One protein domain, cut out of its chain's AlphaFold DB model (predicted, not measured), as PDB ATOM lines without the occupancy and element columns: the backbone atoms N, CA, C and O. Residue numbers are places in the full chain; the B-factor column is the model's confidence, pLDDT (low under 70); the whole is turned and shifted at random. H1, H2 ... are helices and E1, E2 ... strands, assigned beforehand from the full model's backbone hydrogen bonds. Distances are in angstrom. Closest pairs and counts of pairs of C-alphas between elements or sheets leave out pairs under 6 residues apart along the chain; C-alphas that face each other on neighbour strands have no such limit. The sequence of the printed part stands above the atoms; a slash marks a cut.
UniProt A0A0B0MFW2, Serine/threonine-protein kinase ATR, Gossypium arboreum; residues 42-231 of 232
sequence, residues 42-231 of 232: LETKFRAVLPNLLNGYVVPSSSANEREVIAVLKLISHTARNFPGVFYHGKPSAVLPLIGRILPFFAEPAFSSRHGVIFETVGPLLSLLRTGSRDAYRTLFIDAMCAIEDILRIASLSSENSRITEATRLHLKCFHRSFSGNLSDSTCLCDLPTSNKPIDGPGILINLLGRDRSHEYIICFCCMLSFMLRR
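What this domain is: This is residues 42 to 231 of the 232 residues of the protein "Serine/threonine-protein kinase ATR" of Gossypium arboreum (UniProt A0A0B0MFW2). Four helices, H3 to H6, form an up-and-down bundle, and a short two-strand hairpin, E1 and E2, covers one side of it, with E2 beside H3 and E1 beside H5. A helical hairpin, H1 and H2, extends the body beyond H4, while residues 160 to 165, of which 160 is the last residue of H5, stick out at the far end. The printed part has 190 residues, in the order H1 H2 H3 H4 H5 E1 E2 H6; the sheet is antiparallel and the class mostly helix. The whole is compact, with a radius of gyration of the C-alphas of 16.1 A, and elongated, spanning 55 by 34 by 33 A.

How they stand to each other: E1, residues 171 to 174, and E2, residues 204 to 207, form an antiparallel hairpin at 152 degrees; N 172 and O 206 are 2.9 A apart and N 204 and O 174 2.8 A, within hydrogen-bond range. The closest C-alphas of E1 and H5, residues 134 to 160, are those of Cys 174 and Ala 147, 5.5 A apart. Those of E2 and H3, residues 92 to 107, are Ile 206 and Pro 104, 5.7 A. H6, residues 211 to 229, touches H5, closest at C-alphas Ile 218 and Ile 148, 6.4 A, opposite ways at a shallow tilt of 30 degrees. The hub is H4, residues 109 to 132, touching four helices. It touches H3 in a helical hairpin, closest at C-alphas Gly 132 and Pro 92, 5.0 A, at a shallow tilt of 17 degrees. H2, residues 66 to 82, touches H4 the same way at 19 degrees, a shallow tilt, with C-alphas Ser 77 and Thr 121 closest at 4.4 A. H1, residues 42 to 57, touches H2 with residues 53 to 57 alone, closest at C-alphas Tyr 57 and Val 69, 5.6 A; H1 and H5 are apart. Every O i to N i+4 pair is within hydrogen-bond range in H2 and H5, against 10 of 12 in H1, 14 of 20 in H4, 14 of 15 in H6 and 5 of 12 in H3, where 10 of 13 O i to N i+3 pairs are.

Where its parts are: H1 begins at C-alpha 42, (23.527, 71.021, -25.964). H5, the longest helix, runs 39.4 A from C-alpha 134 at (31.211, 47.492, -37.186); H4 runs 32.5 A, with a kink of 69 degrees near residue 116. H6 runs 27.4 A and ends at C-alpha 229, (21.079, 44.275, -45.183).

The domain as a whole: The C-alphas farthest apart, Leu 42 and Arg 163, are 55.5 A apart. The printed part has no cut; the link from E1 to E2, residues 175 to 203, is long. Mean pLDDT of the printed part is 81.3, with residues 62 to 63, 158 to 169, 181 to 186, 209 to 215 and 231 under 70.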
ATOM      1  N   LEU A  42      24.830  71.633 -25.738       80.88
ATOM      2  CA  LEU A  42      23.527  71.021 -25.964       80.88
ATOM      3  C   LEU A  42      23.582  69.499 -25.791       80.88
ATOM      4  O   LEU A  42      22.703  68.932 -25.137       80.88
ATOM      5  N   GLU A  43      24.634  68.841 -26.280       84.31
ATOM      6  CA  GLU A  43      24.874  67.412 -26.073       84.31
ATOM      7  C   GLU A  43      24.974  67.081 -24.582       84.31
ATOM      8  O   GLU A  43      24.346  66.131 -24.103       84.31
ATOM      9  N   THR A  44      25.685  67.913 -23.819       83.69
ATOM     10  CA  THR A  44      25.806  67.773 -22.361       83.69
ATOM     11  C   THR A  44      24.441  67.876 -21.672       83.69
ATOM     12  O   THR A  44      24.118  67.065 -20.798       83.69
ATOM     13  N   LYS A  45      23.586  68.817 -22.097       83.00
ATOM     14  CA  LYS A  45      22.211  68.948 -21.580       83.00
ATOM     15  C   LYS A  45      21.347  67.739 -21.940       83.00
ATOM     16  O   LYS A  45      20.630  67.233 -21.075       83.00
ATOM     17  N   PHE A  46      21.430  67.238 -23.176       85.25
ATOM     18  CA  PHE A  46      20.729  66.017 -23.582       85.25
ATOM     19  C   PHE A  46      21.160  64.820 -22.740       85.25
ATOM     20  O   PHE A  46      20.303  64.098 -22.236       85.25
ATOM     21  N   ARG A  47      22.462  64.640 -22.516       85.00
ATOM     22  CA  ARG A  47      22.993  63.552 -21.686       85.00
ATOM     23  C   ARG A  47      22.532  63.607 -20.236       85.00
ATOM     24  O   ARG A  47      22.344  62.557 -19.633       85.00
ATOM     25  N   ALA A  48      22.301  64.794 -19.682       84.25
ATOM     26  CA  ALA A  48      21.771  64.926 -18.326       84.25
ATOM     27  C   ALA A  48      20.287  64.516 -18.217       84.25
ATOM     28  O   ALA A  48      19.847  64.009 -17.185       84.25
ATOM     29  N   VAL A  49      19.495  64.738 -19.271       83.88
ATOM     30  CA  VAL A  49      18.031  64.561 -19.235       83.88
ATOM     31  C   VAL A  49      17.584  63.216 -19.801       83.88
ATOM     32  O   VAL A  49      16.667  62.590 -19.261       83.88
ATOM     33  N   LEU A  50      18.214  62.758 -20.879       86.38
ATOM     34  CA  LEU A  50      17.783  61.590 -21.637       86.38
ATOM     35  C   LEU A  50      17.754  60.294 -20.804       86.38
ATOM     36  O   LEU A  50      16.756  59.584 -20.914       86.38
ATOM     37  N   PRO A  51      18.720  60.002 -19.907       85.69
ATOM     38  CA  PRO A  51      18.648  58.833 -19.026       85.69
ATOM     39  C   PRO A  51      17.369  58.799 -18.179       85.69
ATOM     40  O   PRO A  51      16.729  57.756 -18.046       85.69
ATOM     41  N   ASN A  52      16.945  59.956 -17.658       85.00
ATOM     42  CA  ASN A  52      15.732  60.071 -16.848       85.00
ATOM     43  C   ASN A  52      14.471  59.831 -17.685       85.00
ATOM     44  O   ASN A  52      13.573  59.115 -17.249       85.00
ATOM     45  N   LEU A  53      14.417  60.377 -18.906       86.12
ATOM     46  CA  LEU A  53      13.299  60.150 -19.829       86.12
ATOM     47  C   LEU A  53      13.211  58.686 -20.260       86.12
ATOM     48  O   LEU A  53      12.129  58.101 -20.276       86.12
ATOM     49  N   LEU A  54      14.356  58.077 -20.566       86.38
ATOM     50  CA  LEU A  54      14.438  56.672 -20.925       86.38
ATOM     51  C   LEU A  54      13.939  55.796 -19.775       86.38
ATOM     52  O   LEU A  54      13.190  54.857 -20.027       86.38
ATOM     53  N   ASN A  55      14.370  56.060 -18.537       84.12
ATOM     54  CA  ASN A  55      13.998  55.263 -17.363       84.12
ATOM     55  C   ASN A  55      12.538  55.458 -16.944       84.12
ATOM     56  O   ASN A  55      11.930  54.515 -16.452       84.12
ATOM     57  N   GLY A  56      11.987  56.658 -17.137       81.62
ATOM     58  CA  GLY A  56      10.606  56.968 -16.772       81.62
ATOM     59  C   GLY A  56       9.572  56.480 -17.785       81.62
ATOM     60  O   GLY A  56       8.505  56.033 -17.380       81.62
ATOM     61  N   TYR A  57       9.880  56.554 -19.085       82.25
ATOM     62  CA  TYR A  57       8.874  56.360 -20.137       82.25
ATOM     63  C   TYR A  57       9.178  55.196 -21.081       82.25
ATOM     64  O   TYR A  57       8.258  54.525 -21.534       82.25
ATOM     65  N   VAL A  58      10.446  54.905 -21.382       84.62
ATOM     66  CA  VAL A  58      10.806  53.872 -22.373       84.62
ATOM     67  C   VAL A  58      10.971  52.519 -21.683       84.62
ATOM     68  O   VAL A  58      12.047  51.924 -21.658       84.62
ATOM     69  N   VAL A  59       9.878  52.044 -21.091       83.06
ATOM     70  CA  VAL A  59       9.768  50.721 -20.474       83.06
ATOM     71  C   VAL A  59       8.608  49.982 -21.150       83.06
ATOM     72  O   VAL A  59       7.464  50.417 -21.011       83.06
ATOM     73  N   PRO A  60       8.878  48.899 -21.900       74.38
ATOM     74  CA  PRO A  60       7.837  48.097 -22.537       74.38
ATOM     75  C   PRO A  60       6.869  47.546 -21.487       74.38
ATOM     76  O   PRO A  60       7.263  46.808 -20.586       74.38
ATOM     77  N   SER A  61       5.611  47.968 -21.569       72.38
ATOM     78  CA  SER A  61       4.522  47.526 -20.702       72.38
ATOM     79  C   SER A  61       3.197  47.752 -21.420       72.38
ATOM     80  O   SER A  61       3.035  48.746 -22.131       72.38
ATOM     81  N   SER A  62       2.218  46.884 -21.173       66.31
ATOM     82  CA  SER A  62       0.851  47.044 -21.682       66.31
ATOM     83  C   SER A  62       0.145  48.294 -21.146       66.31
ATOM     84  O   SER A  62      -0.808  48.766 -21.757       66.31
ATOM     85  N   SER A  63       0.610  48.846 -20.020       68.81
ATOM     86  CA  SER A  63       0.087  50.074 -19.412       68.81
ATOM     87  C   SER A  63       0.897  51.325 -19.769       68.81
ATOM     88  O   SER A  63       0.681  52.379 -19.169       68.81
ATOM     89  N   ALA A  64       1.885  51.216 -20.663       78.25
ATOM     90  CA  ALA A  64       2.725  52.348 -21.025       78.25
ATOM     91  C   ALA A  64       1.903  53.418 -21.758       78.25
ATOM     92  O   ALA A  64       1.092  53.120 -22.636       78.25
ATOM     93  N   ASN A  65       2.133  54.685 -21.415       83.50
ATOM     94  CA  ASN A  65       1.468  55.802 -22.071       83.50
ATOM     95  C   ASN A  65       2.035  55.994 -23.483       83.50
ATOM     96  O   ASN A  65       3.091  56.606 -23.662       83.50
ATOM     97  N   GLU A  66       1.318  55.485 -24.489       84.69
ATOM     98  CA  GLU A  66       1.716  55.514 -25.904       84.69
ATOM     99  C   GLU A  66       2.226  56.897 -26.336       84.69
ATOM    100  O   GLU A  66       3.277  57.008 -26.964       84.69
ATOM    101  N   ARG A  67       1.529  57.974 -25.953       86.00
ATOM    102  CA  ARG A  67       1.879  59.341 -26.373       86.00
ATOM    103  C   ARG A  67       3.242  59.779 -25.847       86.00
ATOM    104  O   ARG A  67       4.007  60.396 -26.587       86.00
ATOM    105  N   GLU A  68       3.542  59.461 -24.593       87.12
ATOM    106  CA  GLU A  68       4.806  59.825 -23.949       87.12
ATOM    107  C   GLU A  68       5.961  59.005 -24.516       87.12
ATOM    108  O   GLU A  68       6.985  59.577 -24.894       87.12
ATOM    109  N   VAL A  69       5.773  57.692 -24.684       89.00
ATOM    110  CA  VAL A  69       6.776  56.824 -25.319       89.00
ATOM    111  C   VAL A  69       7.095  57.322 -26.725       89.00
ATOM    112  O   VAL A  69       8.260  57.513 -27.062       89.00
ATOM    113  N   ILE A  70       6.076  57.609 -27.538       89.00
ATOM    114  CA  ILE A  70       6.255  58.092 -28.911       89.00
ATOM    115  C   ILE A  70       6.958  59.450 -28.948       89.00
ATOM    116  O   ILE A  70       7.813  59.667 -29.808       89.00
ATOM    117  N   ALA A  71       6.649  60.360 -28.021       89.06
ATOM    118  CA  ALA A  71       7.353  61.635 -27.916       89.06
ATOM    119  C   ALA A  71       8.845  61.432 -27.607       89.06
ATOM    120  O   ALA A  71       9.695  62.053 -28.250       89.06
ATOM    121  N   VAL A  72       9.171  60.523 -26.685       90.25
ATOM    122  CA  VAL A  72      10.562  60.200 -26.338       90.25
ATOM    123  C   VAL A  72      11.276  59.492 -27.494       90.25
ATOM    124  O   VAL A  72      12.411  59.847 -27.799       90.25
ATOM    125  N   LEU A  73      10.628  58.566 -28.207       91.81
ATOM    126  CA  LEU A  73      11.199  57.916 -29.396       91.81
ATOM    127  C   LEU A  73      11.507  58.926 -30.510       91.81
ATOM    128  O   LEU A  73      12.602  58.919 -31.072       91.81
ATOM    129  N   LYS A  74      10.594  59.867 -30.776       90.81
ATOM    130  CA  LYS A  74      10.833  60.960 -31.732       90.81
ATOM    131  C   LYS A  74      11.999  61.850 -31.312       90.81
ATOM    132  O   LYS A  74      12.811  62.214 -32.161       90.81
ATOM    133  N   LEU A  75      12.105  62.163 -30.018       89.94
ATOM    134  CA  LEU A  75      13.241  62.901 -29.475       89.94
ATOM    135  C   LEU A  75      14.549  62.142 -29.719       89.94
ATOM    136  O   LEU A  75      15.476  62.716 -30.273       89.94
ATOM    137  N   ILE A  76      14.596  60.845 -29.400       91.12
ATOM    138  CA  ILE A  76      15.770  59.990 -29.629       91.12
ATOM    139  C   ILE A  76      16.149  59.967 -31.108       91.12
ATOM    140  O   ILE A  76      17.319  60.145 -31.431       91.12
ATOM    141  N   SER A  77      15.182  59.780 -32.010       90.88
ATOM    142  CA  SER A  77      15.436  59.771 -33.453       90.88
ATOM    143  C   SER A  77      16.033  61.099 -33.926       90.88
ATOM    144  O   SER A  77      17.017  61.110 -34.668       90.88
ATOM    145  N   HIS A  78      15.482  62.224 -33.459       89.06
ATOM    146  CA  HIS A  78      15.994  63.550 -33.782       89.06
ATOM    147  C   HIS A  78      17.408  63.760 -33.228       89.06
ATOM    148  O   HIS A  78      18.301  64.173 -33.970       89.06
ATOM    149  N   THR A  79      17.646  63.426 -31.961       88.69
ATOM    150  CA  THR A  79      18.965  63.555 -31.337       88.69
ATOM    151  C   THR A  79      19.981  62.638 -32.019       88.69
ATOM    152  O   THR A  79      21.092  63.070 -32.275       88.69
ATOM    153  N   ALA A  80      19.626  61.411 -32.405       90.12
ATOM    154  CA  ALA A  80      20.565  60.475 -33.035       90.12
ATOM    155  C   ALA A  80      21.025  60.930 -34.428       90.12
ATOM    156  O   ALA A  80      22.109  60.559 -34.870       90.12
ATOM    157  N   ARG A  81      20.203  61.725 -35.125       87.69
ATOM    158  CA  ARG A  81      20.527  62.276 -36.450       87.69
ATOM    159  C   ARG A  81      21.342  63.567 -36.376       87.69
ATOM    160  O   ARG A  81      22.177  63.777 -37.243       87.69
ATOM    161  N   ASN A  82      21.072  64.416 -35.383       85.62
ATOM    162  CA  ASN A  82      21.650  65.763 -35.301       85.62
ATOM    163  C   ASN A  82      22.790  65.874 -34.278       85.62
ATOM    164  O   ASN A  82      23.712  66.649 -34.481       85.62
ATOM    165  N   PHE A  83      22.736  65.079 -33.209       87.56
ATOM    166  CA  PHE A  83      23.655  65.107 -32.066       87.56
ATOM    167  C   PHE A  83      24.080  63.680 -31.687       87.56
ATOM    168  O   PHE A  83      23.770  63.185 -30.596       87.56
ATOM    169  N   PRO A  84      24.721  62.944 -32.614       85.25
ATOM    170  CA  PRO A  84      25.066  61.545 -32.400       85.25
ATOM    171  C   PRO A  84      26.025  61.355 -31.212       85.25
ATOM    172  O   PRO A  84      25.961  60.320 -30.542       85.25
ATOM    173  N   GLY A  85      26.833  62.376 -30.898       85.06
ATOM    174  CA  GLY A  85      27.737  62.401 -29.754       85.06
ATOM    175  C   GLY A  85      27.015  62.233 -28.422       85.06
ATOM    176  O   GLY A  85      27.566  61.608 -27.522       85.06
ATOM    177  N   VAL A  86      25.729  62.593 -28.307       86.38
ATOM    178  CA  VAL A  86      24.916  62.319 -27.107       86.38
ATOM    179  C   VAL A  86      24.941  60.837 -26.725       86.38
ATOM    180  O   VAL A  86      25.036  60.528 -25.537       86.38
ATOM    181  N   PHE A  87      24.907  59.931 -27.708       85.00
ATOM    182  CA  PHE A  87      24.741  58.492 -27.484       85.00
ATOM    183  C   PHE A  87      26.037  57.707 -27.344       85.00
ATOM    184  O   PHE A  87      26.016  56.607 -26.794       85.00
ATOM    185  N   TYR A  88      27.156  58.238 -27.830       77.00
ATOM    186  CA  TYR A  88      28.447  57.579 -27.697       77.00
ATOM    187  C   TYR A  88      29.546  58.582 -27.353       77.00
ATOM    188  O   TYR A  88      29.882  59.470 -28.127       77.00
ATOM    189  N   HIS A  89      30.154  58.434 -26.173       74.50
ATOM    190  CA  HIS A  89      31.321  59.224 -25.771       74.50
ATOM    191  C   HIS A  89      32.612  58.502 -26.161       74.50
ATOM    192  O   HIS A  89      33.274  57.896 -25.327       74.50
ATOM    193  N   GLY A  90      32.908  58.444 -27.459       74.38
ATOM    194  CA  GLY A  90      34.074  57.705 -27.966       74.38
ATOM    195  C   GLY A  90      33.924  56.177 -27.961       74.38
ATOM    196  O   GLY A  90      34.776  55.487 -28.513       74.38
ATOM    197  N   LYS A  91      32.819  55.636 -27.425       84.44
ATOM    198  CA  LYS A  91      32.468  54.208 -27.486       84.44
ATOM    199  C   LYS A  91      31.133  53.990 -28.213       84.44
ATOM    200  O   LYS A  91      30.085  53.988 -27.573       84.44
ATOM    201  N   PRO A  92      31.128  53.782 -29.540       82.56
ATOM    202  CA  PRO A  92      29.888  53.663 -30.318       82.56
ATOM    203  C   PRO A  92      28.993  52.472 -29.952       82.56
ATOM    204  O   PRO A  92      27.794  52.499 -30.214       82.56
ATOM    205  N   SER A  93      29.535  51.444 -29.295       85.62
ATOM    206  CA  SER A  93      28.733  50.343 -28.749       85.62
ATOM    207  C   SER A  93      27.861  50.741 -27.549       85.62
ATOM    208  O   SER A  93      26.952  49.990 -27.207       85.62
ATOM    209  N   ALA A  94      28.040  51.937 -26.970       87.56
ATOM    210  CA  ALA A  94      27.181  52.486 -25.911       87.56
ATOM    211  C   ALA A  94      25.720  52.724 -26.354       87.56
ATOM    212  O   ALA A  94      24.838  52.932 -25.523       87.56
ATOM    213  N   VAL A  95      25.442  52.641 -27.660       90.19
ATOM    214  CA  VAL A  95      24.085  52.705 -28.223       90.19
ATOM    215  C   VAL A  95      23.319  51.379 -28.063       90.19
ATOM    216  O   VAL A  95      22.088  51.366 -28.114       90.19
ATOM    217  N   LEU A  96      24.008  50.255 -27.827       89.88
ATOM    218  CA  LEU A  96      23.387  48.927 -27.722       89.88
ATOM    219  C   LEU A  96      22.312  48.818 -26.624       89.88
ATOM    220  O   LEU A  96      21.217  48.355 -26.951       89.88
ATOM    221  N   PRO A  97      22.536  49.267 -25.369       88.88
ATOM    222  CA  PRO A  97      21.488  49.274 -24.347       88.88
ATOM    223  C   PRO A  97      20.219  50.012 -24.778       88.88
ATOM    224  O   PRO A  97      19.111  49.564 -24.487       88.88
ATOM    225  N   LEU A  98      20.374  51.122 -25.505       90.38
ATOM    226  CA  LEU A  98      19.250  51.912 -25.989       90.38
ATOM    227  C   LEU A  98      18.466  51.164 -27.071       90.38
ATOM    228  O   LEU A  98      17.240  51.103 -26.999       90.38
ATOM    229  N   ILE A  99      19.159  50.542 -28.029       91.56
ATOM    230  CA  ILE A  99      18.519  49.672 -29.027       91.56
ATOM    231  C   ILE A  99      17.767  48.546 -28.313       91.56
ATOM    232  O   ILE A  99      16.582  48.344 -28.564       91.56
ATOM    233  N   GLY A 100      18.411  47.868 -27.361       89.88
ATOM    234  CA  GLY A 100      17.801  46.759 -26.630       89.88
ATOM    235  C   GLY A 100      16.621  47.151 -25.740       89.88
ATOM    236  O   GLY A 100      15.747  46.330 -25.477       89.88
ATOM    237  N   ARG A 101      16.541  48.414 -25.316       90.31
ATOM    238  CA  ARG A 101      15.378  48.966 -24.610       90.31
ATOM    239  C   ARG A 101      14.200  49.246 -25.554       90.31
ATOM    240  O   ARG A 101      13.055  49.138 -25.126       90.31
ATOM    241  N   ILE A 102      14.472  49.575 -26.818       91.75
ATOM    242  CA  ILE A 102      13.452  49.897 -27.829       91.75
ATOM    243  C   ILE A 102      12.904  48.632 -28.507       91.75
ATOM    244  O   ILE A 102      11.704  48.559 -28.758       91.75
ATOM    245  N   LEU A 103      13.743  47.625 -28.776       90.00
ATOM    246  CA  LEU A 103      13.342  46.415 -29.513       90.00
ATOM    247  C   LEU A 103      12.090  45.704 -28.967       90.00
ATOM    248  O   LEU A 103      11.251  45.317 -29.781       90.00
ATOM    249  N   PRO A 104      11.886  45.553 -27.644       89.12
ATOM    250  CA  PRO A 104      10.719  44.829 -27.148       89.12
ATOM    251  C   PRO A 104       9.389  45.552 -27.402       89.12
ATOM    252  O   PRO A 104       8.350  44.905 -27.352       89.12
ATOM    253  N   PHE A 105       9.390  46.849 -27.750       88.19
ATOM    254  CA  PHE A 105       8.165  47.541 -28.174       88.19
ATOM    255  C   PHE A 105       7.579  46.981 -29.476       88.19
ATOM    256  O   PHE A 105       6.383  47.133 -29.691       88.19
ATOM    257  N   PHE A 106       8.368  46.291 -30.311       86.56
ATOM    258  CA  PHE A 106       7.839  45.574 -31.480       86.56
ATOM    259  C   PHE A 106       6.955  44.375 -31.109       86.56
ATOM    260  O   PHE A 106       6.242  43.859 -31.964       86.56
ATOM    261  N   ALA A 107       7.047  43.885 -29.869       83.88
ATOM    262  CA  ALA A 107       6.215  42.802 -29.357       83.88
ATOM    263  C   ALA A 107       5.016  43.321 -28.547       83.88
ATOM    264  O   ALA A 107       4.222  42.514 -28.065       83.88
ATOM    265  N   GLU A 108       4.885  44.637 -28.339       84.62
ATOM    266  CA  GLU A 108       3.795  45.206 -27.545       84.62
ATOM    267  C   GLU A 108       2.607  45.610 -28.437       84.62
ATOM    268  O   GLU A 108       2.717  46.584 -29.184       84.62
ATOM    269  N   PRO A 109       1.432  44.958 -28.308       79.75
ATOM    270  CA  PRO A 109       0.273  45.210 -29.174       79.75
ATOM    271  C   PRO A 109      -0.214  46.659 -29.160       79.75
ATOM    272  O   PRO A 109      -0.713  47.162 -30.161       79.75
ATOM    273  N   ALA A 110      -0.049  47.358 -28.031       83.00
ATOM    274  CA  ALA A 110      -0.412  48.770 -27.904       83.00
ATOM    275  C   ALA A 110       0.361  49.678 -28.882       83.00
ATOM    276  O   ALA A 110      -0.074  50.790 -29.170       83.00
ATOM    277  N   PHE A 111       1.493  49.206 -29.414       84.88
ATOM    278  CA  PHE A 111       2.379  49.953 -30.299       84.88
ATOM    279  C   PHE A 111       2.370  49.453 -31.750       84.88
ATOM    280  O   PHE A 111       3.080  50.031 -32.577       84.88
ATOM    281  N   SER A 112       1.534  48.468 -32.101       82.56
ATOM    282  CA  SER A 112       1.504  47.857 -33.441       82.56
ATOM    283  C   SER A 112       1.264  48.877 -34.561       82.56
ATOM    284  O   SER A 112       1.994  48.930 -35.552       82.56
ATOM    285  N   SER A 113       0.329  49.812 -34.351       86.19
ATOM    286  CA  SER A 113       0.046  50.920 -35.283       86.19
ATOM    287  C   SER A 113       1.155  51.984 -35.364       86.19
ATOM    288  O   SER A 113       1.096  52.899 -36.193       86.19
ATOM    289  N   ARG A 114       2.168  51.897 -34.495       87.50
ATOM    290  CA  ARG A 114       3.271  52.857 -34.345       87.50
ATOM    291  C   ARG A 114       4.644  52.256 -34.621       87.50
ATOM    292  O   ARG A 114       5.641  52.963 -34.459       87.50
ATOM    293  N   HIS A 115       4.721  51.018 -35.114       88.19
ATOM    294  CA  HIS A 115       5.984  50.378 -35.497       88.19
ATOM    295  C   HIS A 115       6.822  51.238 -36.455       88.19
ATOM    296  O   HIS A 115       8.047  51.241 -36.352       88.19
ATOM    297  N   GLY A 116       6.188  52.057 -37.304       88.12
ATOM    298  CA  GLY A 116       6.884  53.045 -38.136       88.12
ATOM    299  C   GLY A 116       7.772  54.011 -37.338       88.12
ATOM    300  O   GLY A 116       8.935  54.190 -37.684       88.12
ATOM    301  N   VAL A 117       7.282  54.564 -36.222       90.00
ATOM    302  CA  VAL A 117       8.068  55.478 -35.365       90.00
ATOM    303  C   VAL A 117       9.215  54.736 -34.675       90.00
ATOM    304  O   VAL A 117      10.314  55.273 -34.515       90.00
ATOM    305  N   ILE A 118       8.981  53.482 -34.285       90.75
ATOM    306  CA  ILE A 118      10.011  52.633 -33.682       90.75
ATOM    307  C   ILE A 118      11.126  52.377 -34.707       90.75
ATOM    308  O   ILE A 118      12.295  52.595 -34.391       90.75
ATOM    309  N   PHE A 119      10.795  52.050 -35.960       89.50
ATOM    310  CA  PHE A 119      11.776  51.934 -37.048       89.50
ATOM    311  C   PHE A 119      12.516  53.241 -37.333       89.50
ATOM    312  O   PHE A 119      13.742  53.235 -37.470       89.50
ATOM    313  N   GLU A 120      11.806  54.369 -37.381       90.56
ATOM    314  CA  GLU A 120      12.409  55.694 -37.562       90.56
ATOM    315  C   GLU A 120      13.411  56.046 -36.458       90.56
ATOM    316  O   GLU A 120      14.306  56.868 -36.690       90.56
ATOM    317  N   THR A 121      13.270  55.434 -35.281       92.31
ATOM    318  CA  THR A 121      14.155  55.604 -34.126       92.31
ATOM    319  C   THR A 121      15.317  54.614 -34.147       92.31
ATOM    320  O   THR A 121      16.469  55.022 -34.021       92.31
ATOM    321  N   VAL A 122      15.049  53.324 -34.360       91.81
ATOM    322  CA  VAL A 122      16.079  52.271 -34.403       91.81
ATOM    323  C   VAL A 122      17.019  52.462 -35.599       91.81
ATOM    324  O   VAL A 122      18.218  52.234 -35.474       91.81
ATOM    325  N   GLY A 123      16.521  52.939 -36.743       91.12
ATOM    326  CA  GLY A 123      17.311  53.119 -37.966       91.12
ATOM    327  C   GLY A 123      18.551  54.014 -37.799       91.12
ATOM    328  O   GLY A 123      19.657  53.571 -38.118       91.12
ATOM    329  N   PRO A 124      18.417  55.257 -37.295       91.50
ATOM    330  CA  PRO A 124      19.555  56.110 -36.957       91.50
ATOM    331  C   PRO A 124      20.521  55.458 -35.965       91.50
ATOM    332  O   PRO A 124      21.723  55.476 -36.209       91.50
ATOM    333  N   LEU A 125      20.019  54.813 -34.908       92.06
ATOM    334  CA  LEU A 125      20.856  54.148 -33.902       92.06
ATOM    335  C   LEU A 125      21.676  52.997 -34.502       92.06
ATOM    336  O   LEU A 125      22.877  52.893 -34.253       92.06
ATOM    337  N   LEU A 126      21.060  52.177 -35.357       91.81
ATOM    338  CA  LEU A 126      21.751  51.142 -36.127       91.81
ATOM    339  C   LEU A 126      22.782  51.744 -37.083       91.81
ATOM    340  O   LEU A 126      23.858  51.175 -37.253       91.81
ATOM    341  N   SER A 127      22.488  52.896 -37.692       90.88
ATOM    342  CA  SER A 127      23.449  53.600 -38.542       90.88
ATOM    343  C   SER A 127      24.671  54.062 -37.751       90.88
ATOM    344  O   SER A 127      25.783  53.863 -38.234       90.88
ATOM    345  N   LEU A 128      24.479  54.613 -36.545       90.31
ATOM    346  CA  LEU A 128      25.573  55.005 -35.647       90.31
ATOM    347  C   LEU A 128      26.410  53.798 -35.223       90.31
ATOM    348  O   LEU A 128      27.637  53.854 -35.250       90.31
ATOM    349  N   LEU A 129      25.757  52.685 -34.885       90.44
ATOM    350  CA  LEU A 129      26.452  51.452 -34.534       90.44
ATOM    351  C   LEU A 129      27.257  50.913 -35.723       90.44
ATOM    352  O   LEU A 129      28.410  50.530 -35.564       90.44
ATOM    353  N   ARG A 130      26.686  50.939 -36.931       89.94
ATOM    354  CA  ARG A 130      27.346  50.483 -38.161       89.94
ATOM    355  C   ARG A 130      28.597  51.296 -38.486       89.94
ATOM    356  O   ARG A 130      29.601  50.707 -38.879       89.94
ATOM    357  N   THR A 131      28.540  52.624 -38.349       88.94
ATOM    358  CA  THR A 131      29.677  53.507 -38.657       88.94
ATOM    359  C   THR A 131      30.702  53.553 -37.531       88.94
ATOM    360  O   THR A 131      31.891  53.656 -37.810       88.94
ATOM    361  N   GLY A 132      30.268  53.471 -36.273       86.50
ATOM    362  CA  GLY A 132      31.149  53.619 -35.119       86.50
ATOM    363  C   GLY A 132      31.697  52.307 -34.542       86.50
ATOM    364  O   GLY A 132      32.773  52.300 -33.955       86.50
ATOM    365  N   SER A 133      30.992  51.183 -34.680       90.12
ATOM    366  CA  SER A 133      31.447  49.874 -34.195       90.12
ATOM    367  C   SER A 133      30.909  48.745 -35.075       90.12
ATOM    368  O   SER A 133      29.911  48.085 -34.772       90.12
ATOM    369  N   ARG A 134      31.605  48.502 -36.191       89.81
ATOM    370  CA  ARG A 134      31.211  47.492 -37.186       89.81
ATOM    371  C   ARG A 134      31.088  46.088 -36.592       89.81
ATOM    372  O   ARG A 134      30.207  45.339 -37.003       89.81
ATOM    373  N   ASP A 135      31.935  45.742 -35.625       90.31
ATOM    374  CA  ASP A 135      31.890  44.433 -34.971       90.31
ATOM    375  C   ASP A 135      30.664  44.292 -34.069       90.31
ATOM    376  O   ASP A 135      29.973  43.279 -34.137       90.31
ATOM    377  N   ALA A 136      30.311  45.332 -33.306       90.62
ATOM    378  CA  ALA A 136      29.073  45.338 -32.531       90.62
ATOM    379  C   ALA A 136      27.836  45.266 -33.442       90.62
ATOM    380  O   ALA A 136      26.904  44.519 -33.153       90.62
ATOM    381  N   TYR A 137      27.847  45.974 -34.574       91.88
ATOM    382  CA  TYR A 137      26.782  45.895 -35.577       91.88
ATOM    383  C   TYR A 137      26.646  44.490 -36.186       91.88
ATOM    384  O   TYR A 137      25.535  43.981 -36.314       91.88
ATOM    385  N   ARG A 138      27.763  43.840 -36.538       91.62
ATOM    386  CA  ARG A 138      27.777  42.458 -37.053       91.62
ATOM    387  C   ARG A 138      27.258  41.463 -36.025       91.62
ATOM    388  O   ARG A 138      26.462  40.598 -36.374       91.62
ATOM    389  N   THR A 139      27.677  41.597 -34.772       92.44
ATOM    390  CA  THR A 139      27.195  40.740 -33.683       92.44
ATOM    391  C   THR A 139      25.694  40.926 -33.470       92.44
ATOM    392  O   THR A 139      24.975  39.932 -33.411       92.44
ATOM    393  N   LEU A 140      25.208  42.173 -33.481       91.69
ATOM    394  CA  LEU A 140      23.777  42.488 -33.411       91.69
ATOM    395  C   LEU A 140      22.995  41.879 -34.573       91.69
ATOM    396  O   LEU A 140      21.910  41.342 -34.371       91.69
ATOM    397  N   PHE A 141      23.553  41.927 -35.780       91.75
ATOM    398  CA  PHE A 141      22.953  41.318 -36.960       91.75
ATOM    399  C   PHE A 141      22.833  39.792 -36.831       91.75
ATOM    400  O   PHE A 141      21.764  39.238 -37.075       91.75
ATOM    401  N   ILE A 142      23.912  39.113 -36.424       91.44
ATOM    402  CA  ILE A 142      23.922  37.652 -36.236       91.44
ATOM    403  C   ILE A 142      22.917  37.250 -35.157       91.44
ATOM    404  O   ILE A 142      22.139  36.322 -35.345       91.44
ATOM    405  N   ASP A 143      22.888  37.979 -34.048       92.25
ATOM    406  CA  ASP A 143      21.936  37.722 -32.979       92.25
ATOM    407  C   ASP A 143      20.478  37.954 -33.410       92.25
ATOM    408  O   ASP A 143      19.595  37.206 -32.991       92.25
ATOM    409  N   ALA A 144      20.214  38.959 -34.253       90.12
ATOM    410  CA  ALA A 144      18.888  39.189 -34.825       90.12
ATOM    411  C   ALA A 144      18.455  38.034 -35.744       90.12
ATOM    412  O   ALA A 144      17.293  37.632 -35.699       90.12
ATOM    413  N   MET A 145      19.379  37.468 -36.531       89.19
ATOM    414  CA  MET A 145      19.124  36.263 -37.333       89.19
ATOM    415  C   MET A 145      18.741  35.074 -36.450       89.19
ATOM    416  O   MET A 145      17.712  34.448 -36.686       89.19
ATOM    417  N   CYS A 146      19.525  34.799 -35.402       90.00
ATOM    418  CA  CYS A 146      19.225  33.719 -34.461       90.00
ATOM    419  C   CYS A 146      17.870  33.929 -33.772       90.00
ATOM    420  O   CYS A 146      17.094  32.987 -33.646       90.00
ATOM    421  N   ALA A 147      17.544  35.170 -33.393       88.19
ATOM    422  CA  ALA A 147      16.243  35.493 -32.818       88.19
ATOM    423  C   ALA A 147      15.094  35.155 -33.781       88.19
ATOM    424  O   ALA A 147      14.117  34.548 -33.354       88.19
ATOM    425  N   ILE A 148      15.214  35.494 -35.072       86.00
ATOM    426  CA  ILE A 148      14.209  35.145 -36.091       86.00
ATOM    427  C   ILE A 148      14.045  33.626 -36.197       86.00
ATOM    428  O   ILE A 148      12.914  33.144 -36.190       86.00
ATOM    429  N   GLU A 149      15.144  32.871 -36.261       87.06
ATOM    430  CA  GLU A 149      15.094  31.405 -36.313       87.06
ATOM    431  C   GLU A 149      14.367  30.812 -35.102       87.06
ATOM    432  O   GLU A 149      13.501  29.950 -35.260       87.06
ATOM    433  N   ASP A 150      14.672  31.296 -33.899       85.50
ATOM    434  CA  ASP A 150      14.045  30.813 -32.671       85.50
ATOM    435  C   ASP A 150      12.555  31.167 -32.612       85.50
ATOM    436  O   ASP A 150      11.739  30.325 -32.238       85.50
ATOM    437  N   ILE A 151      12.161  32.367 -33.050       80.62
ATOM    438  CA  ILE A 151      10.741  32.740 -33.102       80.62
ATOM    439  C   ILE A 151       9.994  31.896 -34.137       80.62
ATOM    440  O   ILE A 151       8.878  31.460 -33.861       80.62
ATOM    441  N   LEU A 152      10.590  31.624 -35.302       81.38
ATOM    442  CA  LEU A 152       9.985  30.756 -36.317       81.38
ATOM    443  C   LEU A 152       9.796  29.326 -35.797       81.38
ATOM    444  O   LEU A 152       8.738  28.741 -36.022       81.38
ATOM    445  N   ARG A 153      10.765  28.790 -35.042       81.88
ATOM    446  CA  ARG A 153      10.632  27.490 -34.357       81.88
ATOM    447  C   ARG A 153       9.519  27.505 -33.311       81.88
ATOM    448  O   ARG A 153       8.733  26.568 -33.232       81.88
ATOM    449  N   ILE A 154       9.416  28.567 -32.510       76.88
ATOM    450  CA  ILE A 154       8.329  28.717 -31.530       76.88
ATOM    451  C   ILE A 154       6.972  28.783 -32.248       76.88
ATOM    452  O   ILE A 154       6.015  28.127 -31.831       76.88
ATOM    453  N   ALA A 155       6.888  29.534 -33.347       74.69
ATOM    454  CA  ALA A 155       5.677  29.668 -34.142       74.69
ATOM    455  C   ALA A 155       5.246  28.325 -34.754       74.69
ATOM    456  O   ALA A 155       4.071  27.969 -34.637       74.69
ATOM    457  N   SER A 156       6.171  27.539 -35.318       74.69
ATOM    458  CA  SER A 156       5.856  26.216 -35.876       74.69
ATOM    459  C   SER A 156       5.349  25.253 -34.800       74.69
ATOM    460  O   SER A 156       4.290  24.649 -34.969       74.69
ATOM    461  N   LEU A 157       6.015  25.205 -33.641       71.88
ATOM    462  CA  LEU A 157       5.590  24.390 -32.496       71.88
ATOM    463  C   LEU A 157       4.199  24.785 -31.979       71.88
ATOM    464  O   LEU A 157       3.429  23.923 -31.556       71.88
ATOM    465  N   SER A 158       3.861  26.078 -32.026       67.06
ATOM    466  CA  SER A 158       2.540  26.589 -31.636       67.06
ATOM    467  C   SER A 158       1.434  26.304 -32.660       67.06
ATOM    468  O   SER A 158       0.255  26.285 -32.307       67.06
ATOM    469  N   SER A 159       1.799  26.087 -33.927       65.44
ATOM    470  CA  SER A 159       0.867  25.698 -34.988       65.44
ATOM    471  C   SER A 159       0.557  24.200 -34.945       65.44
ATOM    472  O   SER A 159      -0.572  23.806 -35.222       65.44
ATOM    473  N   GLU A 160       1.541  23.374 -34.585       62.28
ATOM    474  CA  GLU A 160       1.397  21.917 -34.471       62.28
ATOM    475  C   GLU A 160       0.705  21.501 -33.165       62.28
ATOM    476  O   GLU A 160      -0.123  20.590 -33.154       62.28
ATOM    477  N   ASN A 161       0.982  22.204 -32.063       57.03
ATOM    478  CA  ASN A 161       0.379  21.926 -30.764       57.03
ATOM    479  C   ASN A 161      -0.796  22.870 -30.478       57.03
ATOM    480  O   ASN A 161      -0.669  23.834 -29.723       57.03
ATOM    481  N   SER A 162      -1.990  22.533 -30.977       53.53
ATOM    482  CA  SER A 162      -3.258  23.212 -30.634       53.53
ATOM    483  C   SER A 162      -3.636  23.153 -29.138       53.53
ATOM    484  O   SER A 162      -4.655  23.704 -28.731       53.53
ATOM    485  N   ARG A 163      -2.820  22.476 -28.318       50.88
ATOM    486  CA  ARG A 163      -2.996  22.273 -26.874       50.88
ATOM    487  C   ARG A 163      -2.103  23.157 -26.002       50.88
ATOM    488  O   ARG A 163      -2.180  23.036 -24.782       50.88
ATOM    489  N   ILE A 164      -1.258  24.022 -26.577       52.22
ATOM    490  CA  ILE A 164      -0.551  25.031 -25.777       52.22
ATOM    491  C   ILE A 164      -1.598  26.048 -25.327       52.22
ATOM    492  O   ILE A 164      -1.964  26.963 -26.059       52.22
ATOM    493  N   THR A 165      -2.126  25.843 -24.123       47.44
ATOM    494  CA  THR A 165      -3.007  26.782 -23.430       47.44
ATOM    495  C   THR A 165      -2.406  28.189 -23.463       47.44
ATOM    496  O   THR A 165      -1.216  28.358 -23.168       47.44
ATOM    497  N   GLU A 166      -3.246  29.189 -23.767       48.72
ATOM    498  CA  GLU A 166      -2.955  30.639 -23.858       48.72
ATOM    499  C   GLU A 166      -2.162  31.224 -22.669       48.72
ATOM    500  O   GLU A 166      -1.654  32.340 -22.739       48.72
ATOM    501  N   ALA A 167      -2.024  30.472 -21.577       43.47
ATOM    502  CA  ALA A 167      -1.347  30.863 -20.348       43.47
ATOM    503  C   ALA A 167       0.179  30.628 -20.332       43.47
ATOM    504  O   ALA A 167       0.842  31.005 -19.361       43.47
ATOM    505  N   THR A 168       0.767  30.005 -21.358       50.50
ATOM    506  CA  THR A 168       2.211  29.714 -21.345       50.50
ATOM    507  C   THR A 168       2.996  30.969 -21.731       50.50
ATOM    508  O   THR A 168       3.033  31.358 -22.896       50.50
ATOM    509  N   ARG A 169       3.619  31.628 -20.744       56.25
ATOM    510  CA  ARG A 169       4.537  32.762 -20.948       56.25
ATOM    511  C   ARG A 169       5.731  32.343 -21.811       56.25
ATOM    512  O   ARG A 169       6.742  31.876 -21.295       56.25
ATOM    513  N   LEU A 170       5.613  32.516 -23.126       70.44
ATOM    514  CA  LEU A 170       6.718  32.344 -24.063       70.44
ATOM    515  C   LEU A 170       7.603  33.590 -24.007       70.44
ATOM    516  O   LEU A 170       7.310  34.620 -24.615       70.44
ATOM    517  N   HIS A 171       8.679  33.490 -23.237       77.12
ATOM    518  CA  HIS A 171       9.733  34.490 -23.227       77.12
ATOM    519  C   HIS A 171      10.834  34.081 -24.202       77.12
ATOM    520  O   HIS A 171      11.427  33.014 -24.063       77.12
ATOM    521  N   LEU A 172      11.131  34.946 -25.168       85.12
ATOM    522  CA  LEU A 172      12.289  34.793 -26.036       85.12
ATOM    523  C   LEU A 172      13.491  35.470 -25.380       85.12
ATOM    524  O   LEU A 172      13.497  36.688 -25.193       85.12
ATOM    525  N   LYS A 173      14.523  34.687 -25.067       88.75
ATOM    526  CA  LYS A 173      15.852  35.209 -24.745       88.75
ATOM    527  C   LYS A 173      16.636  35.334 -26.045       88.75
ATOM    528  O   LYS A 173      16.894  34.337 -26.708       88.75
ATOM    529  N   CYS A 174      17.008  36.550 -26.413       89.25
ATOM    530  CA  CYS A 174      17.715  36.835 -27.660       89.25
ATOM    531  C   CYS A 174      18.861  37.827 -27.434       89.25
ATOM    532  O   CYS A 174      19.041  38.355 -26.337       89.25
ATOM    533  N   PHE A 175      19.671  38.061 -28.467       90.50
ATOM    534  CA  PHE A 175      20.804  38.991 -28.419       90.50
ATOM    535  C   PHE A 175      21.883  38.690 -27.373       90.50
ATOM    536  O   PHE A 175      22.533  39.587 -26.841       90.50
ATOM    537  N   HIS A 176      22.110  37.412 -27.073       88.38
ATOM    538  CA  HIS A 176      23.076  37.015 -26.054       88.38
ATOM    539  C   HIS A 176      24.483  37.581 -26.313       88.38
ATOM    540  O   HIS A 176      25.121  38.075 -25.385       88.38
ATOM    541  N   ARG A 177      24.992  37.525 -27.553       88.69
ATOM    542  CA  ARG A 177      26.370  37.953 -27.868       88.69
ATOM    543  C   ARG A 177      26.512  39.469 -27.915       88.69
ATOM    544  O   ARG A 177      27.549  39.999 -27.540       88.69
ATOM    545  N   SER A 178      25.477  40.170 -28.347       87.75
ATOM    546  CA  SER A 178      25.456  41.630 -28.442       87.75
ATOM    547  C   SER A 178      25.462  42.279 -27.063       87.75
ATOM    548  O   SER A 178      25.996  43.369 -26.895       87.75
ATOM    549  N   PHE A 179      24.898  41.588 -26.073       86.62
ATOM    550  CA  PHE A 179      24.745  42.067 -24.701       86.62
ATOM    551  C   PHE A 179      25.634  41.303 -23.703       86.62
ATOM    552  O   PHE A 179      25.439  41.443 -22.500       86.62
ATOM    553  N   SER A 180      26.610  40.509 -24.170       80.88
ATOM    554  CA  SER A 180      27.527  39.745 -23.305       80.88
ATOM    555  C   SER A 180      28.640  40.582 -22.671       80.88
ATOM    556  O   SER A 180      29.272  40.132 -21.717       80.88
ATOM    557  N   GLY A 181      28.894  41.791 -23.183       67.94
ATOM    558  CA  GLY A 181      29.819  42.746 -22.569       67.94
ATOM    559  C   GLY A 181      29.211  43.450 -21.351       67.94
ATOM    560  O   GLY A 181      27.994  43.497 -21.198       67.94
ATOM    561  N   ASN A 182      30.050  44.056 -20.501       57.19
ATOM    562  CA  ASN A 182      29.576  44.899 -19.397       57.19
ATOM    563  C   ASN A 182      28.799  46.108 -19.946       57.19
ATOM    564  O   ASN A 182      29.387  47.099 -20.378       57.19
ATOM    565  N   LEU A 183      27.469  46.014 -19.926       57.75
ATOM    566  CA  LEU A 183      26.552  47.105 -20.271       57.75
ATOM    567  C   LEU A 183      26.539  48.203 -19.197       57.75
ATOM    568  O   LEU A 183      26.135  49.321 -19.491       57.75
ATOM    569  N   SER A 184      27.044  47.897 -17.996       54.62
ATOM    570  CA  SER A 184      27.245  48.801 -16.856       54.62
ATOM    571  C   SER A 184      28.478  49.707 -16.996       54.62
ATOM    572  O   SER A 184      29.085  50.117 -16.006       54.62
ATOM    573  N   ASP A 185      28.892  49.984 -18.229       62.00
ATOM    574  CA  ASP A 185      29.950  50.939 -18.528       62.00
ATOM    575  C   ASP A 185      29.405  52.364 -18.319       62.00
ATOM    576  O   ASP A 185      28.312  52.689 -18.788       62.00
ATOM    577  N   SER A 186      30.162  53.236 -17.644       62.09
ATOM    578  CA  SER A 186      29.780  54.639 -17.397       62.09
ATOM    579  C   SER A 186      29.558  55.454 -18.677       62.09
ATOM    580  O   SER A 186      29.101  56.592 -18.621       62.09
ATOM    581  N   THR A 187      29.911  54.896 -19.836       70.69
ATOM    582  CA  THR A 187      29.696  55.494 -21.157       70.69
ATOM    583  C   THR A 187      28.285  55.279 -21.720       70.69
ATOM    584  O   THR A 187      27.920  55.955 -22.684       70.69
ATOM    585  N   CYS A 188      27.478  54.386 -21.136       77.62
ATOM    586  CA  CYS A 188      26.103  54.114 -21.561       77.62
ATOM    587  C   CYS A 188      25.110  55.155 -21.015       77.62
ATOM    588  O   CYS A 188      25.130  55.505 -19.838       77.62
ATOM    589  N   LEU A 189      24.170  55.601 -21.854       79.25
ATOM    590  CA  LEU A 189      23.094  56.520 -21.446       79.25
ATOM    591  C   LEU A 189      22.029  55.872 -20.555       79.25
ATOM    592  O   LEU A 189      21.328  56.560 -19.816       79.25
ATOM    593  N   CYS A 190      21.825  54.567 -20.689       80.00
ATOM    594  CA  CYS A 190      20.813  53.836 -19.942       80.00
ATOM    595  C   CYS A 190      21.152  52.349 -19.876       80.00
ATOM    596  O   CYS A 190      21.818  51.825 -20.766       80.00
ATOM    597  N   ASP A 191      20.592  51.661 -18.886       83.38
ATOM    598  CA  ASP A 191      20.609  50.200 -18.808       83.38
ATOM    599  C   ASP A 191      19.395  49.564 -19.502       83.38
ATOM    600  O   ASP A 191      18.436  50.239 -19.874       83.38
ATOM    601  N   LEU A 192      19.360  48.238 -19.627       84.31
ATOM    602  CA  LEU A 192      18.107  47.544 -19.943       84.31
ATOM    603  C   LEU A 192      17.124  47.623 -18.752       84.31
ATOM    604  O   LEU A 192      17.567  47.506 -17.603       84.31
ATOM    605  N   PRO A 193      15.807  47.792 -18.985       83.94
ATOM    606  CA  PRO A 193      14.799  47.663 -17.933       83.94
ATOM    607  C   PRO A 193      14.866  46.280 -17.280       83.94
ATOM    608  O   PRO A 193      15.112  45.290 -17.968       83.94
ATOM    609  N   THR A 194      14.603  46.185 -15.975       83.00
ATOM    610  CA  THR A 194      14.653  44.906 -15.240       83.00
ATOM    611  C   THR A 194      13.713  43.855 -15.834       83.00
ATOM    612  O   THR A 194      14.067  42.684 -15.879       83.00
ATOM    613  N   SER A 195      12.561  44.273 -16.368       79.75
ATOM    614  CA  SER A 195      11.601  43.402 -17.066       79.75
ATOM    615  C   SER A 195      12.170  42.722 -18.315       79.75
ATOM    616  O   SER A 195      11.672  41.677 -18.721       79.75
ATOM    617  N   ASN A 196      13.204  43.313 -18.917       83.56
ATOM    618  CA  ASN A 196      13.778  42.877 -20.187       83.56
ATOM    619  C   ASN A 196      15.148  42.214 -19.993       83.56
ATOM    620  O   ASN A 196      15.793  41.858 -20.976       83.56
ATOM    621  N   LYS A 197      15.626  42.082 -18.750       85.69
ATOM    622  CA  LYS A 197      16.892  41.417 -18.430       85.69
ATOM    623  C   LYS A 197      16.634  39.931 -18.147       85.69
ATOM    624  O   LYS A 197      15.808  39.626 -17.285       85.69
ATOM    625  N   PRO A 198      17.321  38.999 -18.830       84.81
ATOM    626  CA  PRO A 198      17.288  37.588 -18.458       84.81
ATOM    627  C   PRO A 198      17.876  37.379 -17.053       84.81
ATOM    628  O   PRO A 198      18.822  38.060 -16.659       84.81
ATOM    629  N   ILE A 199      17.326  36.427 -16.296       81.38
ATOM    630  CA  ILE A 199      17.810  36.083 -14.942       81.38
ATOM    631  C   ILE A 199      19.125  35.287 -15.018       81.38
ATOM    632  O   ILE A 199      19.960  35.337 -14.121       81.38
ATOM    633  N   ASP A 200      19.318  34.562 -16.114       82.69
ATOM    634  CA  ASP A 200      20.343  33.545 -16.342       82.69
ATOM    635  C   ASP A 200      21.452  34.025 -17.302       82.69
ATOM    636  O   ASP A 200      22.003  33.248 -18.083       82.69
ATOM    637  N   GLY A 201      21.765  35.322 -17.299       82.56
ATOM    638  CA  GLY A 201      22.899  35.884 -18.042       82.56
ATOM    639  C   GLY A 201      22.520  36.948 -19.078       82.56
ATOM    640  O   GLY A 201      21.475  37.588 -18.958       82.56
ATOM    641  N   PRO A 202      23.384  37.195 -20.078       85.19
ATOM    642  CA  PRO A 202      23.235  38.334 -20.974       85.19
ATOM    643  C   PRO A 202      22.161  38.115 -22.044       85.19
ATOM    644  O   PRO A 202      21.805  36.984 -22.393       85.19
ATOM    645  N   GLY A 203      21.674  39.226 -22.592       87.69
ATOM    646  CA  GLY A 203      20.671  39.258 -23.652       87.69
ATOM    647  C   GLY A 203      19.494  40.164 -23.318       87.69
ATOM    648  O   GLY A 203      19.513  40.923 -22.348       87.69
ATOM    649  N   ILE A 204      18.459  40.055 -24.142       89.31
ATOM    650  CA  ILE A 204      17.173  40.719 -23.966       89.31
ATOM    651  C   ILE A 204      16.107  39.639 -23.826       89.31
ATOM    652  O   ILE A 204      16.060  38.684 -24.608       89.31
ATOM    653  N   LEU A 205      15.249  39.810 -22.829       88.00
ATOM    654  CA  LEU A 205      14.054  39.012 -22.624       88.00
ATOM    655  C   LEU A 205      12.855  39.713 -23.263       88.00
ATOM    656  O   LEU A 205      12.581  40.876 -22.964       88.00
ATOM    657  N   ILE A 206      12.141  39.006 -24.135       86.12
ATOM    658  CA  ILE A 206      11.026  39.562 -24.902       86.12
ATOM    659  C   ILE A 206       9.800  38.700 -24.694       86.12
ATOM    660  O   ILE A 206       9.841  37.480 -24.844       86.12
ATOM    661  N   ASN A 207       8.712  39.346 -24.290       80.94
ATOM    662  CA  ASN A 207       7.459  38.680 -23.996       80.94
ATOM    663  C   ASN A 207       6.635  38.502 -25.278       80.94
ATOM    664  O   ASN A 207       6.090  39.472 -25.800       80.94
ATOM    665  N   LEU A 208       6.512  37.261 -25.748       75.12
ATOM    666  CA  LEU A 208       5.731  36.901 -26.935       75.12
ATOM    667  C   LEU A 208       4.369  36.288 -26.568       75.12
ATOM    668  O   LEU A 208       3.822  35.491 -27.327       75.12
ATOM    669  N   LEU A 209       3.823  36.614 -25.390       68.38
ATOM    670  CA  LEU A 209       2.551  36.062 -24.920       68.38
ATOM    671  C   LEU A 209       1.379  36.504 -25.815       68.38
ATOM    672  O   LEU A 209       0.979  37.666 -25.810       68.38
ATOM    673  N   GLY A 210       0.814  35.547 -26.548       60.09
ATOM    674  CA  GLY A 210      -0.285  35.752 -27.494       60.09
ATOM    675  C   GLY A 210       0.164  35.583 -28.947       60.09
ATOM    676  O   GLY A 210       1.217  36.075 -29.350       60.09
ATOM    677  N   ARG A 211      -0.649  34.880 -29.747       58.47
ATOM    678  CA  ARG A 211      -0.345  34.547 -31.153       58.47
ATOM    679  C   ARG A 211      -0.123  35.791 -32.027       58.47
ATOM    680  O   ARG A 211       0.675  35.732 -32.961       58.47
ATOM    681  N   ASP A 212      -0.772  36.903 -31.690       61.75
ATOM    682  CA  ASP A 212      -0.642  38.168 -32.420       61.75
ATOM    683  C   ASP A 212       0.728  38.825 -32.180       61.75
ATOM    684  O   ASP A 212       1.351  39.321 -33.117       61.75
ATOM    685  N   ARG A 213       1.271  38.719 -30.954       67.31
ATOM    686  CA  ARG A 213       2.583  39.289 -30.600       67.31
ATOM    687  C   ARG A 213       3.726  38.609 -31.339       67.31
ATOM    688  O   ARG A 213       4.645  39.286 -31.786       67.31
ATOM    689  N   SER A 214       3.694  37.281 -31.477       64.62
ATOM    690  CA  SER A 214       4.763  36.555 -32.172       64.62
ATOM    691  C   SER A 214       4.803  36.889 -33.665       64.62
ATOM    692  O   SER A 214       5.885  37.133 -34.192       64.62
ATOM    693  N   HIS A 215       3.652  36.980 -34.334       68.94
ATOM    694  CA  HIS A 215       3.582  37.346 -35.753       68.94
ATOM    695  C   HIS A 215       4.050  38.780 -36.007       68.94
ATOM    696  O   HIS A 215       4.893  39.004 -36.878       68.94
ATOM    697  N   GLU A 216       3.546  39.745 -35.234       72.50
ATOM    698  CA  GLU A 216       3.959  41.147 -35.345       72.50
ATOM    699  C   GLU A 216       5.466  41.304 -35.119       72.50
ATOM    700  O   GLU A 216       6.149  42.006 -35.873       72.50
ATOM    701  N   TYR A 217       6.002  40.580 -34.138       74.25
ATOM    702  CA  TYR A 217       7.415  40.616 -33.805       74.25
ATOM    703  C   TYR A 217       8.305  40.015 -34.908       74.25
ATOM    704  O   TYR A 217       9.306  40.634 -35.274       74.25
ATOM    705  N   ILE A 218       7.920  38.875 -35.508       76.62
ATOM    706  CA  ILE A 218       8.616  38.284 -36.673       76.62
ATOM    707  C   ILE A 218       8.671  39.291 -37.822       76.62
ATOM    708  O   ILE A 218       9.744  39.540 -38.371       76.62
ATOM    709  N   ILE A 219       7.527  39.881 -38.186       79.56
ATOM    710  CA  ILE A 219       7.440  40.829 -39.305       79.56
ATOM    711  C   ILE A 219       8.378  42.009 -39.057       79.56
ATOM    712  O   ILE A 219       9.168  42.371 -39.932       79.56
ATOM    713  N   CYS A 220       8.355  42.570 -37.847       81.88
ATOM    714  CA  CYS A 220       9.213  43.696 -37.503       81.88
ATOM    715  C   CYS A 220      10.699  43.334 -37.565       81.88
ATOM    716  O   CYS A 220      11.506  44.104 -38.085       81.88
ATOM    717  N   PHE A 221      11.074  42.149 -37.098       80.69
ATOM    718  CA  PHE A 221      12.459  41.697 -37.145       80.69
ATOM    719  C   PHE A 221      12.936  41.411 -38.566       80.69
ATOM    720  O   PHE A 221      14.035  41.828 -38.927       80.69
ATOM    721  N   CYS A 222      12.102  40.812 -39.414       81.12
ATOM    722  CA  CYS A 222      12.387  40.654 -40.839       81.12
ATOM    723  C   CYS A 222      12.571  42.011 -41.539       81.12
ATOM    724  O   CYS A 222      13.493  42.181 -42.343       81.12
ATOM    725  N   CYS A 223      11.741  43.007 -41.210       81.38
ATOM    726  CA  CYS A 223      11.890  44.376 -41.705       81.38
ATOM    727  C   CYS A 223      13.182  45.035 -41.198       81.38
ATOM    728  O   CYS A 223      13.905  45.645 -41.987       81.38
ATOM    729  N   MET A 224      13.511  44.880 -39.912       82.69
ATOM    730  CA  MET A 224      14.752  45.389 -39.322       82.69
ATOM    731  C   MET A 224      15.978  44.763 -39.990       82.69
ATOM    732  O   MET A 224      16.913  45.465 -40.364       82.69
ATOM    733  N   LEU A 225      15.961  43.450 -40.192       83.00
ATOM    734  CA  LEU A 225      17.038  42.714 -40.832       83.00
ATOM    735  C   LEU A 225      17.202  43.122 -42.304       83.00
ATOM    736  O   LEU A 225      18.314  43.371 -42.762       83.00
ATOM    737  N   SER A 226      16.089  43.287 -43.024       82.00
ATOM    738  CA  SER A 226      16.086  43.824 -44.389       82.00
ATOM    739  C   SER A 226      16.685  45.231 -44.442       82.00
ATOM    740  O   SER A 226      17.454  45.545 -45.351       82.00
ATOM    741  N   PHE A 227      16.378  46.078 -43.455       78.50
ATOM    742  CA  PHE A 227      16.989  47.399 -43.311       78.50
ATOM    743  C   PHE A 227      18.498  47.303 -43.044       78.50
ATOM    744  O   PHE A 227      19.274  48.028 -43.669       78.50
ATOM    745  N   MET A 228      18.923  46.387 -42.170       80.31
ATOM    746  CA  MET A 228      20.336  46.152 -41.872       80.31
ATOM    747  C   MET A 228      21.120  45.629 -43.089       80.31
ATOM    748  O   MET A 228      22.283  45.995 -43.250       80.31
ATOM    749  N   LEU A 229      20.490  44.826 -43.955       77.94
ATOM    750  CA  LEU A 229      21.079  44.275 -45.183       77.94
ATOM    751  C   LEU A 229      21.145  45.285 -46.335       77.94
ATOM    752  O   LEU A 229      22.149  45.342 -47.037       77.94
ATOM    753  N   ARG A 230      20.105  46.106 -46.537       72.12
ATOM    754  CA  ARG A 230      20.042  47.089 -47.642       72.12
ATOM    755  C   ARG A 230      21.047  48.238 -47.525       72.12
ATOM    756  O   ARG A 230      21.157  49.039 -48.447       72.12
ATOM    757  N   ARG A 231      21.736  48.364 -46.390       56.06
ATOM    758  CA  ARG A 231      22.772  49.381 -46.146       56.06
ATOM    759  C   ARG A 231      24.179  48.787 -45.967       56.06
ATOM    760  O   ARG A 231      25.050  49.474 -45.414       56.06
TER     761      ARG A 231